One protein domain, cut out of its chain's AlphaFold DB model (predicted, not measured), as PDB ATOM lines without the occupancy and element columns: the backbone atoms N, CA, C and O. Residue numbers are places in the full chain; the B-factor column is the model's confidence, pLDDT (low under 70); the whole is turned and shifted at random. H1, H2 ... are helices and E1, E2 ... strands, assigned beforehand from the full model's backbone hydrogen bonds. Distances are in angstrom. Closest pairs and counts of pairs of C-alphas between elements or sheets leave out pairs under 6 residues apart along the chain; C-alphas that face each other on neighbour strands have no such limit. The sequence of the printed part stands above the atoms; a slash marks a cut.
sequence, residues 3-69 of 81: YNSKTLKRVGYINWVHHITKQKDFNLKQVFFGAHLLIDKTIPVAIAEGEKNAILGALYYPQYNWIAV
ATOM      1  N   TYR A   3       8.271  23.962  31.638       81.12
ATOM      2  CA  TYR A   3       7.803  22.575  31.659       81.12
ATOM      3  C   TYR A   3       7.210  22.266  33.029       81.12
ATOM      4  O   TYR A   3       7.721  22.712  34.055       81.12
ATOM      5  N   ASN A   4       6.109  21.523  33.045       85.38
ATOM      6  CA  ASN A   4       5.499  21.054  34.272       85.38
ATOM      7  C   ASN A   4       6.363  19.907  34.796       85.38
ATOM      8  O   ASN A   4       6.466  18.867  34.155       85.38
ATOM      9  N   SER A   5       6.975  20.087  35.961       89.12
ATOM     10  CA  SER A   5       7.930  19.123  36.519       89.12
ATOM     11  C   SER A   5       7.327  17.756  36.859       89.12
ATOM     12  O   SER A   5       8.065  16.782  36.940       89.12
ATOM     13  N   LYS A   6       6.002  17.658  37.033       89.69
ATOM     14  CA  LYS A   6       5.310  16.397  37.355       89.69
ATOM     15  C   LYS A   6       4.871  15.620  36.116       89.69
ATOM     16  O   LYS A   6       4.860  14.398  36.137       89.69
ATOM     17  N   THR A   7       4.479  16.319  35.053       86.56
ATOM     18  CA  THR A   7       3.951  15.695  33.823       86.56
ATOM     19  C   THR A   7       4.942  15.719  32.665       86.56
ATOM     20  O   THR A   7       4.677  15.111  31.634       86.56
ATOM     21  N   LEU A   8       6.045  16.464  32.808       82.88
ATOM     22  CA  LEU A   8       7.045  16.763  31.776       82.88
ATOM     23  C   LEU A   8       6.471  17.424  30.513       82.88
ATOM     24  O   LEU A   8       7.184  17.643  29.536       82.88
ATOM     25  N   LYS A   9       5.190  17.802  30.538       79.06
ATOM     26  CA  LYS A   9       4.545  18.530  29.453       79.06
ATOM     27  C   LYS A   9       4.968  19.990  29.485       79.06
ATOM     28  O   LYS A   9       5.166  20.584  30.548       79.06
ATOM     29  N   ARG A  10       5.096  20.579  28.301       76.88
ATOM     30  CA  ARG A  10       5.364  22.009  28.143       76.88
ATOM     31  C   ARG A  10       4.177  22.806  28.687       76.88
ATOM     32  O   ARG A  10       3.028  22.437  28.470       76.88
ATOM     33  N   VAL A  11       4.462  23.888  29.404       76.81
ATOM     34  CA  VAL A  11       3.459  24.806  29.952       76.81
ATOM     35  C   VAL A  11       3.527  26.110  29.168       76.81
ATOM     36  O   VAL A  11       4.603  26.693  29.017       76.81
ATOM     37  N   GLY A  12       2.372  26.557  28.677       69.31
ATOM     38  CA  GLY A  12       2.230  27.766  27.867       69.31
ATOM     39  C   GLY A  12       2.262  27.514  26.356       69.31
ATOM     40  O   GLY A  12       2.800  26.518  25.866       69.31
ATOM     41  N   TYR A  13       1.675  28.452  25.615       63.69
ATOM     42  CA  TYR A  13       1.573  28.392  24.160       63.69
ATOM     43  C   TYR A  13       2.952  28.513  23.494       63.69
ATOM     44  O   TYR A  13       3.907  29.083  24.031       63.69
ATOM     45  N   ILE A  14       3.107  27.925  22.309       68.06
ATOM     46  CA  ILE A  14       4.224  28.279  21.426       68.06
ATOM     47  C   ILE A  14       4.040  29.759  21.081       68.06
ATOM     48  O   ILE A  14       2.977  30.152  20.607       68.06
ATOM     49  N   ASN A  15       5.055  30.582  21.361       69.00
ATOM     50  CA  ASN A  15       5.048  32.007  21.029       69.00
ATOM     51  C   ASN A  15       5.232  32.158  19.517       69.00
ATOM     52  O   ASN A  15       6.314  32.461  19.019       69.00
ATOM     53  N   TRP A  16       4.169  31.874  18.778       76.12
ATOM     54  CA  TRP A  16       4.152  32.074  17.349       76.12
ATOM     55  C   TRP A  16       4.252  33.567  17.048       76.12
ATOM     56  O   TRP A  16       3.519  34.382  17.610       76.12
ATOM     57  N   VAL A  17       5.143  33.929  16.127       79.88
ATOM     58  CA  VAL A  17       5.370  35.329  15.741       79.88
ATOM     59  C   VAL A  17       4.074  35.991  15.270       79.88
ATOM     60  O   VAL A  17       3.817  37.131  15.641       79.88
ATOM     61  N   HIS A  18       3.212  35.274  14.542       78.69
ATOM     62  CA  HIS A  18       1.912  35.791  14.096       78.69
ATOM     63  C   HIS A  18       0.954  36.113  15.262       78.69
ATOM     64  O   HIS A  18       0.162  37.049  15.169       78.69
ATOM     65  N   HIS A  19       1.067  35.397  16.389       75.62
ATOM     66  CA  HIS A  19       0.302  35.657  17.612       75.62
ATOM     67  C   HIS A  19       0.788  36.926  18.324       75.62
ATOM     68  O   HIS A  19      -0.016  37.720  18.810       75.62
ATOM     69  N   ILE A  20       2.107  37.136  18.356       83.38
ATOM     70  CA  ILE A  20       2.735  38.318  18.965       83.38
ATOM     71  C   ILE A  20       2.468  39.566  18.115       83.38
ATOM     72  O   ILE A  20       2.143  40.628  18.640       83.38
ATOM     73  N   THR A  21       2.570  39.427  16.795       86.19
ATOM     74  CA  THR A  21       2.388  40.520  15.826       86.19
ATOM     75  C   THR A  21       0.920  40.815  15.510       86.19
ATOM     76  O   THR A  21       0.644  41.765  14.782       86.19
ATOM     77  N   LYS A  22      -0.026  40.053  16.086       83.69
ATOM     78  CA  LYS A  22      -1.484  40.199  15.896       83.69
ATOM     79  C   LYS A  22      -1.874  40.277  14.419       83.69
ATOM     80  O   LYS A  22      -2.701  41.099  14.018       83.69
ATOM     81  N   GLN A  23      -1.248  39.436  13.605       85.06
ATOM     82  CA  GLN A  23      -1.442  39.448  12.165       85.06
ATOM     83  C   GLN A  23      -2.874  38.991  11.841       85.06
ATOM     84  O   GLN A  23      -3.243  37.850  12.120       85.06
ATOM     85  N   LYS A  24      -3.695  39.899  11.295       83.38
ATOM     86  CA  LYS A  24      -5.052  39.568  10.836       83.38
ATOM     87  C   LYS A  24      -4.964  38.574   9.675       83.38
ATOM     88  O   LYS A  24      -4.056  38.676   8.852       83.38
ATOM     89  N   ASP A  25      -5.884  37.613   9.651       83.12
ATOM     90  CA  ASP A  25      -6.039  36.625   8.574       83.12
ATOM     91  C   ASP A  25      -4.799  35.744   8.308       83.12
ATOM     92  O   ASP A  25      -4.558  35.293   7.186       83.12
ATOM     93  N   PHE A  26      -3.986  35.472   9.338       81.19
ATOM     94  CA  PHE A  26      -2.836  34.579   9.201       81.19
ATOM     95  C   PHE A  26      -3.278  33.135   8.912       81.19
ATOM     96  O   PHE A  26      -3.877  32.472   9.758       81.19
ATOM     97  N   ASN A  27      -2.926  32.631   7.727       78.00
ATOM     98  CA  ASN A  27      -3.135  31.241   7.337       78.00
ATOM     99  C   ASN A  27      -1.817  30.459   7.435       78.00
ATOM    100  O   ASN A  27      -0.901  30.659   6.629       78.00
ATOM    101  N   LEU A  28      -1.720  29.565   8.420       75.50
ATOM    102  CA  LEU A  28      -0.545  28.723   8.606       75.50
ATOM    103  C   LEU A  28      -0.467  27.668   7.491       75.50
ATOM    104  O   LEU A  28      -1.218  26.698   7.481       75.50
ATOM    105  N   LYS A  29       0.495  27.818   6.577       78.56
ATOM    106  CA  LYS A  29       0.797  26.810   5.550       78.56
ATOM    107  C   LYS A  29       1.842  25.826   6.065       78.56
ATOM    108  O   LYS A  29       3.026  25.964   5.765       78.56
ATOM    109  N   GLN A  30       1.414  24.861   6.877       76.12
ATOM    110  CA  GLN A  30       2.300  23.772   7.287       76.12
ATOM    111  C   GLN A  30       2.617  22.889   6.079       76.12
ATOM    112  O   GLN A  30       1.727  22.518   5.316       76.12
ATOM    113  N   VAL A  31       3.894  22.571   5.909       85.44
ATOM    114  CA  VAL A  31       4.378  21.644   4.883       85.44
ATOM    115  C   VAL A  31       4.913  20.413   5.597       85.44
ATOM    116  O   VAL A  31       5.490  20.540   6.678       85.44
ATOM    117  N   PHE A  32       4.730  19.229   5.016       90.31
ATOM    118  CA  PHE A  32       5.286  18.016   5.607       90.31
ATOM    119  C   PHE A  32       6.812  18.095   5.654       90.31
ATOM    120  O   PHE A  32       7.462  18.532   4.695       90.31
ATOM    121  N   PHE A  33       7.398  17.618   6.749       92.56
ATOM    122  CA  PHE A  33       8.824  17.325   6.758       92.56
ATOM    123  C   PHE A  33       9.111  16.309   5.646       92.56
ATOM    124  O   PHE A  33       8.334  15.378   5.457       92.56
ATOM    125  N   GLY A  34      10.184  16.514   4.880       92.31
ATOM    126  CA  GLY A  34      10.511  15.667   3.726       92.31
ATOM    127  C   GLY A  34       9.709  15.953   2.447       92.31
ATOM    128  O   GLY A  34      10.033  15.388   1.409       92.31
ATOM    129  N   ALA A  35       8.730  16.873   2.448       91.75
ATOM    130  CA  ALA A  35       7.924  17.174   1.251       91.75
ATOM    131  C   ALA A  35       8.755  17.619   0.032       91.75
ATOM    132  O   ALA A  35       8.361  17.383  -1.106       91.75
ATOM    133  N   HIS A  36       9.918  18.235   0.262       91.81
ATOM    134  CA  HIS A  36      10.847  18.653  -0.792       91.81
ATOM    135  C   HIS A  36      11.447  17.481  -1.591       91.81
ATOM    136  O   HIS A  36      12.000  17.708  -2.660       91.81
ATOM    137  N   LEU A  37      11.333  16.244  -1.095       91.44
ATOM    138  CA  LEU A  37      11.796  15.031  -1.773       91.44
ATOM    139  C   LEU A  37      10.739  14.445  -2.723       91.44
ATOM    140  O   LEU A  37      11.062  13.602  -3.554       91.44
ATOM    141  N   LEU A  38       9.492  14.932  -2.675       91.81
ATOM    142  CA  LEU A  38       8.372  14.471  -3.510       91.81
ATOM    143  C   LEU A  38       8.431  14.978  -4.968       91.81
ATOM    144  O   LEU A  38       7.401  15.130  -5.626       91.81
ATOM    145  N   ILE A  39       9.632  15.276  -5.468       89.62
ATOM    146  CA  ILE A  39       9.871  15.709  -6.851       89.62
ATOM    147  C   ILE A  39       9.692  14.519  -7.799       89.62
ATOM    148  O   ILE A  39       9.059  14.649  -8.848       89.62
ATOM    149  N   ASP A  40      10.216  13.357  -7.409       86.81
ATOM    150  CA  ASP A  40      10.037  12.111  -8.144       86.81
ATOM    151  C   ASP A  40       8.725  11.434  -7.727       86.81
ATOM    152  O   ASP A  40       8.551  11.013  -6.582       86.81
ATOM    153  N   LYS A  41       7.790  11.338  -8.678       89.38
ATOM    154  CA  LYS A  41       6.462  10.738  -8.480       89.38
ATOM    155  C   LYS A  41       6.444   9.218  -8.655       89.38
ATOM    156  O   LYS A  41       5.385   8.613  -8.514       89.38
ATOM    157  N   THR A  42       7.574   8.610  -9.006       94.12
ATOM    158  CA  THR A  42       7.690   7.159  -9.198       94.12
ATOM    159  C   THR A  42       8.032   6.428  -7.901       94.12
ATOM    160  O   THR A  42       7.705   5.251  -7.753       94.12
ATOM    161  N   ILE A  43       8.633   7.136  -6.941       95.38
ATOM    162  CA  ILE A  43       9.018   6.590  -5.641       95.38
ATOM    163  C   ILE A  43       7.801   6.607  -4.700       95.38
ATOM    164  O   ILE A  43       7.198   7.667  -4.494       95.38
ATOM    165  N   PRO A  44       7.425   5.464  -4.095       96.31
ATOM    166  CA  PRO A  44       6.310   5.406  -3.159       96.31
ATOM    167  C   PRO A  44       6.582   6.244  -1.903       96.31
ATOM    168  O   PRO A  44       7.710   6.329  -1.416       96.31
ATOM    169  N   VAL A  45       5.529   6.848  -1.354       96.81
ATOM    170  CA  VAL A  45       5.625   7.737  -0.188       96.81
ATOM    171  C   VAL A  45       5.264   6.981   1.086       96.81
ATOM    172  O   VAL A  45       4.194   6.379   1.170       96.81
ATOM    173  N   ALA A  46       6.135   7.052   2.090       96.31
ATOM    174  CA  ALA A  46       5.888   6.551   3.437       96.31
ATOM    175  C   ALA A  46       5.607   7.722   4.390       96.31
ATOM    176  O   ALA A  46       6.276   8.755   4.336       96.31
ATOM    177  N   ILE A  47       4.616   7.563   5.268       95.19
ATOM    178  CA  ILE A  47       4.192   8.602   6.215       95.19
ATOM    179  C   ILE A  47       4.579   8.173   7.627       95.19
ATOM    180  O   ILE A  47       4.250   7.070   8.060       95.19
ATOM    181  N   ALA A  48       5.241   9.065   8.357       94.75
ATOM    182  CA  ALA A  48       5.612   8.869   9.748       94.75
ATOM    183  C   ALA A  48       4.899   9.865  10.676       94.75
ATOM    184  O   ALA A  48       4.634  11.010  10.307       94.75
ATOM    185  N   GLU A  49       4.651   9.436  11.917       90.12
ATOM    186  CA  GLU A  49       4.058  10.271  12.979       90.12
ATOM    187  C   GLU A  49       4.933  11.484  13.340       90.12
ATOM    188  O   GLU A  49       4.435  12.510  13.789       90.12
ATOM    189  N   GLY A  50       6.250  11.388  13.146       90.88
ATOM    190  CA  GLY A  50       7.175  12.450  13.518       90.88
ATOM    191  C   GLY A  50       8.466  12.430  12.717       90.88
ATOM    192  O   GLY A  50       8.843  11.424  12.116       90.88
ATOM    193  N   GLU A  51       9.166  13.561  12.741       94.38
ATOM    194  CA  GLU A  51      10.377  13.816  11.947       94.38
ATOM    195  C   GLU A  51      11.470  12.776  12.215       94.38
ATOM    196  O   GLU A  51      12.077  12.246  11.289       94.38
ATOM    197  N   LYS A  52      11.667  12.403  13.486       94.00
ATOM    198  CA  LYS A  52      12.646  11.376  13.879       94.00
ATOM    199  C   LYS A  52      12.322  10.007  13.277       94.00
ATOM    200  O   LYS A  52      13.228   9.310  12.832       94.00
ATOM    201  N   ASN A  53      11.039   9.651  13.231       94.75
ATOM    202  CA  ASN A  53      10.586   8.392  12.648       94.75
ATOM    203  C   ASN A  53      10.780   8.399  11.126       94.75
ATOM    204  O   ASN A  53      11.219   7.392  10.582       94.75
ATOM    205  N   ALA A  54      10.537   9.528  10.449       96.00
ATOM    206  CA  ALA A  54      10.828   9.665   9.020       96.00
ATOM    207  C   ALA A  54      12.329   9.533   8.714       96.00
ATOM    208  O   ALA A  54      12.692   8.856   7.758       96.00
ATOM    209  N   ILE A  55      13.205  10.121   9.538       96.19
ATOM    210  CA  ILE A  55      14.665   9.999   9.371       96.19
ATOM    211  C   ILE A  55      15.118   8.545   9.546       96.19
ATOM    212  O   ILE A  55      15.867   8.033   8.717       96.19
ATOM    213  N   LEU A  56      14.656   7.865  10.600       97.56
ATOM    214  CA  LEU A  56      14.965   6.446  10.798       97.56
ATOM    215  C   LEU A  56      14.403   5.595   9.655       97.56
ATOM    216  O   LEU A  56      15.110   4.752   9.114       97.56
ATOM    217  N   GLY A  57      13.162   5.850   9.241       97.00
ATOM    218  CA  GLY A  57      12.535   5.174   8.110       97.00
ATOM    219  C   GLY A  57      13.355   5.309   6.830       97.00
ATOM    220  O   GLY A  57      13.605   4.306   6.169       97.00
ATOM    221  N   ALA A  58      13.856   6.507   6.526       96.06
ATOM    222  CA  ALA A  58      14.704   6.745   5.361       96.06
ATOM    223  C   ALA A  58      16.031   5.968   5.414       96.06
ATOM    224  O   ALA A  58      16.535   5.555   4.373       96.06
ATOM    225  N   LEU A  59      16.580   5.734   6.612       97.25
ATOM    226  CA  LEU A  59      17.797   4.941   6.792       97.25
ATOM    227  C   LEU A  59      17.553   3.437   6.577       97.25
ATOM    228  O   LEU A  59      18.378   2.766   5.964       97.25
ATOM    229  N   TYR A  60      16.438   2.905   7.086       97.94
ATOM    230  CA  TYR A  60      16.146   1.464   7.052       97.94
ATOM    231  C   TYR A  60      15.369   1.010   5.808       97.94
ATOM    232  O   TYR A  60      15.488  -0.144   5.400       97.94
ATOM    233  N   TYR A  61      14.588   1.902   5.199       97.31
ATOM    234  CA  TYR A  61      13.765   1.637   4.020       97.31
ATOM    235  C   TYR A  61      13.953   2.747   2.971       97.31
ATOM    236  O   TYR A  61      13.041   3.555   2.746       97.31
ATOM    237  N   PRO A  62      15.131   2.804   2.320       95.44
ATOM    238  CA  PRO A  62      15.491   3.869   1.381       95.44
ATOM    239  C   PRO A  62      14.697   3.833   0.065       95.44
ATOM    240  O   PRO A  62      14.778   4.766  -0.726       95.44
ATOM    241  N   GLN A  63      13.921   2.775  -0.187       96.12
ATOM    242  CA  GLN A  63      13.049   2.657  -1.359       96.12
ATOM    243  C   GLN A  63      11.784   3.532  -1.288       96.12
ATOM    244  O   GLN A  63      11.017   3.554  -2.248       96.12
ATOM    245  N   TYR A  64      11.544   4.215  -0.165       96.56
ATOM    246  CA  TYR A  64      10.415   5.124   0.015       96.56
ATOM    247  C   TYR A  64      10.882   6.564   0.207       96.56
ATOM    248  O   TYR A  64      11.886   6.830   0.866       96.56
ATOM    249  N   ASN A  65      10.066   7.504  -0.262       95.81
ATOM    250  CA  ASN A  65      10.155   8.900   0.135       95.81
ATOM    251  C   ASN A  65       9.427   9.088   1.466       95.81
ATOM    252  O   ASN A  65       8.201   8.996   1.535       95.81
ATOM    253  N   TRP A  66      10.185   9.343   2.530       96.44
ATOM    254  CA  TRP A  66       9.635   9.507   3.871       96.44
ATOM    255  C   TRP A  66       9.215  10.947   4.131       96.44
ATOM    256  O   TRP A  66      10.020  11.875   4.032       96.44
ATOM    257  N   ILE A  67       7.957  11.115   4.531       95.94
ATOM    258  CA  ILE A  67       7.428  12.381   5.027       95.94
ATOM    259  C   ILE A  67       6.929  12.232   6.460       95.94
ATOM    260  O   ILE A  67       6.505  11.152   6.873       95.94
ATOM    261  N   ALA A  68       6.953  13.320   7.222       94.50
ATOM    262  CA  ALA A  68       6.337  13.356   8.543       94.50
ATOM    263  C   ALA A  68       5.355  14.516   8.678       94.50
ATOM    264  O   ALA A  68       5.587  15.625   8.182       94.50
ATOM    265  N   VAL A  69       4.270  14.246   9.398       85.69
ATOM    266  CA  VAL A  69       3.309  15.260   9.825       85.69
ATOM    267  C   VAL A  69       3.723  15.719  11.217       85.69
ATOM    268  O   VAL A  69       3.598  14.973  12.180       85.69
TER     269      VAL A  69
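This is residues 3 to 69 of the 81 residues of an uncharacterized protein of Labilibacter sediminis (UniProt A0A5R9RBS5). With little regular structure, a small head, in which H2 packs on a two-stranded sheet of E1 and E2, ends a long, winding arm with the short H1 in it; residues 5 to 10 and 19 to 25 stick out. The 67 printed residues, 22 of them in named elements, run H1, E1, H2, E2, mixed in class, with parallel strands. The whole is extended, with a radius of gyration of the C-alphas of 16.8 A, and flat, spanning 42 by 37 by 11 A.

H1, residues 17 to 20, begins at C-alpha 17 (5.370, 35.329, 15.741). E1 is residues 45 to 48, and H2, residues 51 to 60, is 14.5 A long. E2, residues 65 to 68, ends at C-alpha 68 (6.337, 13.356, 8.543).

E1 and E2 are parallel neighbours at 30 degrees; N 46 and O 65 are 2.9 A apart, within hydrogen-bond range. E1, H2 and E2 form a strand-helix-strand unit, parallel strands joined through a helix, with a right-handed crossover. The closest C-alphas of H2 and E2, Ala 54 and Trp 66, are 5.3 A apart. Every O i to N i+4 pair in H2 is within hydrogen-bond range; H1 is too short for one. H1 is apart from H2 and E2.

The C-alphas farthest apart, Lys 6 and Thr 42, are 47.5 A apart. The printed part has no cut. The link from H1 to E1 is long, 24 residues. Residues 12 to 15 have pLDDT under 70.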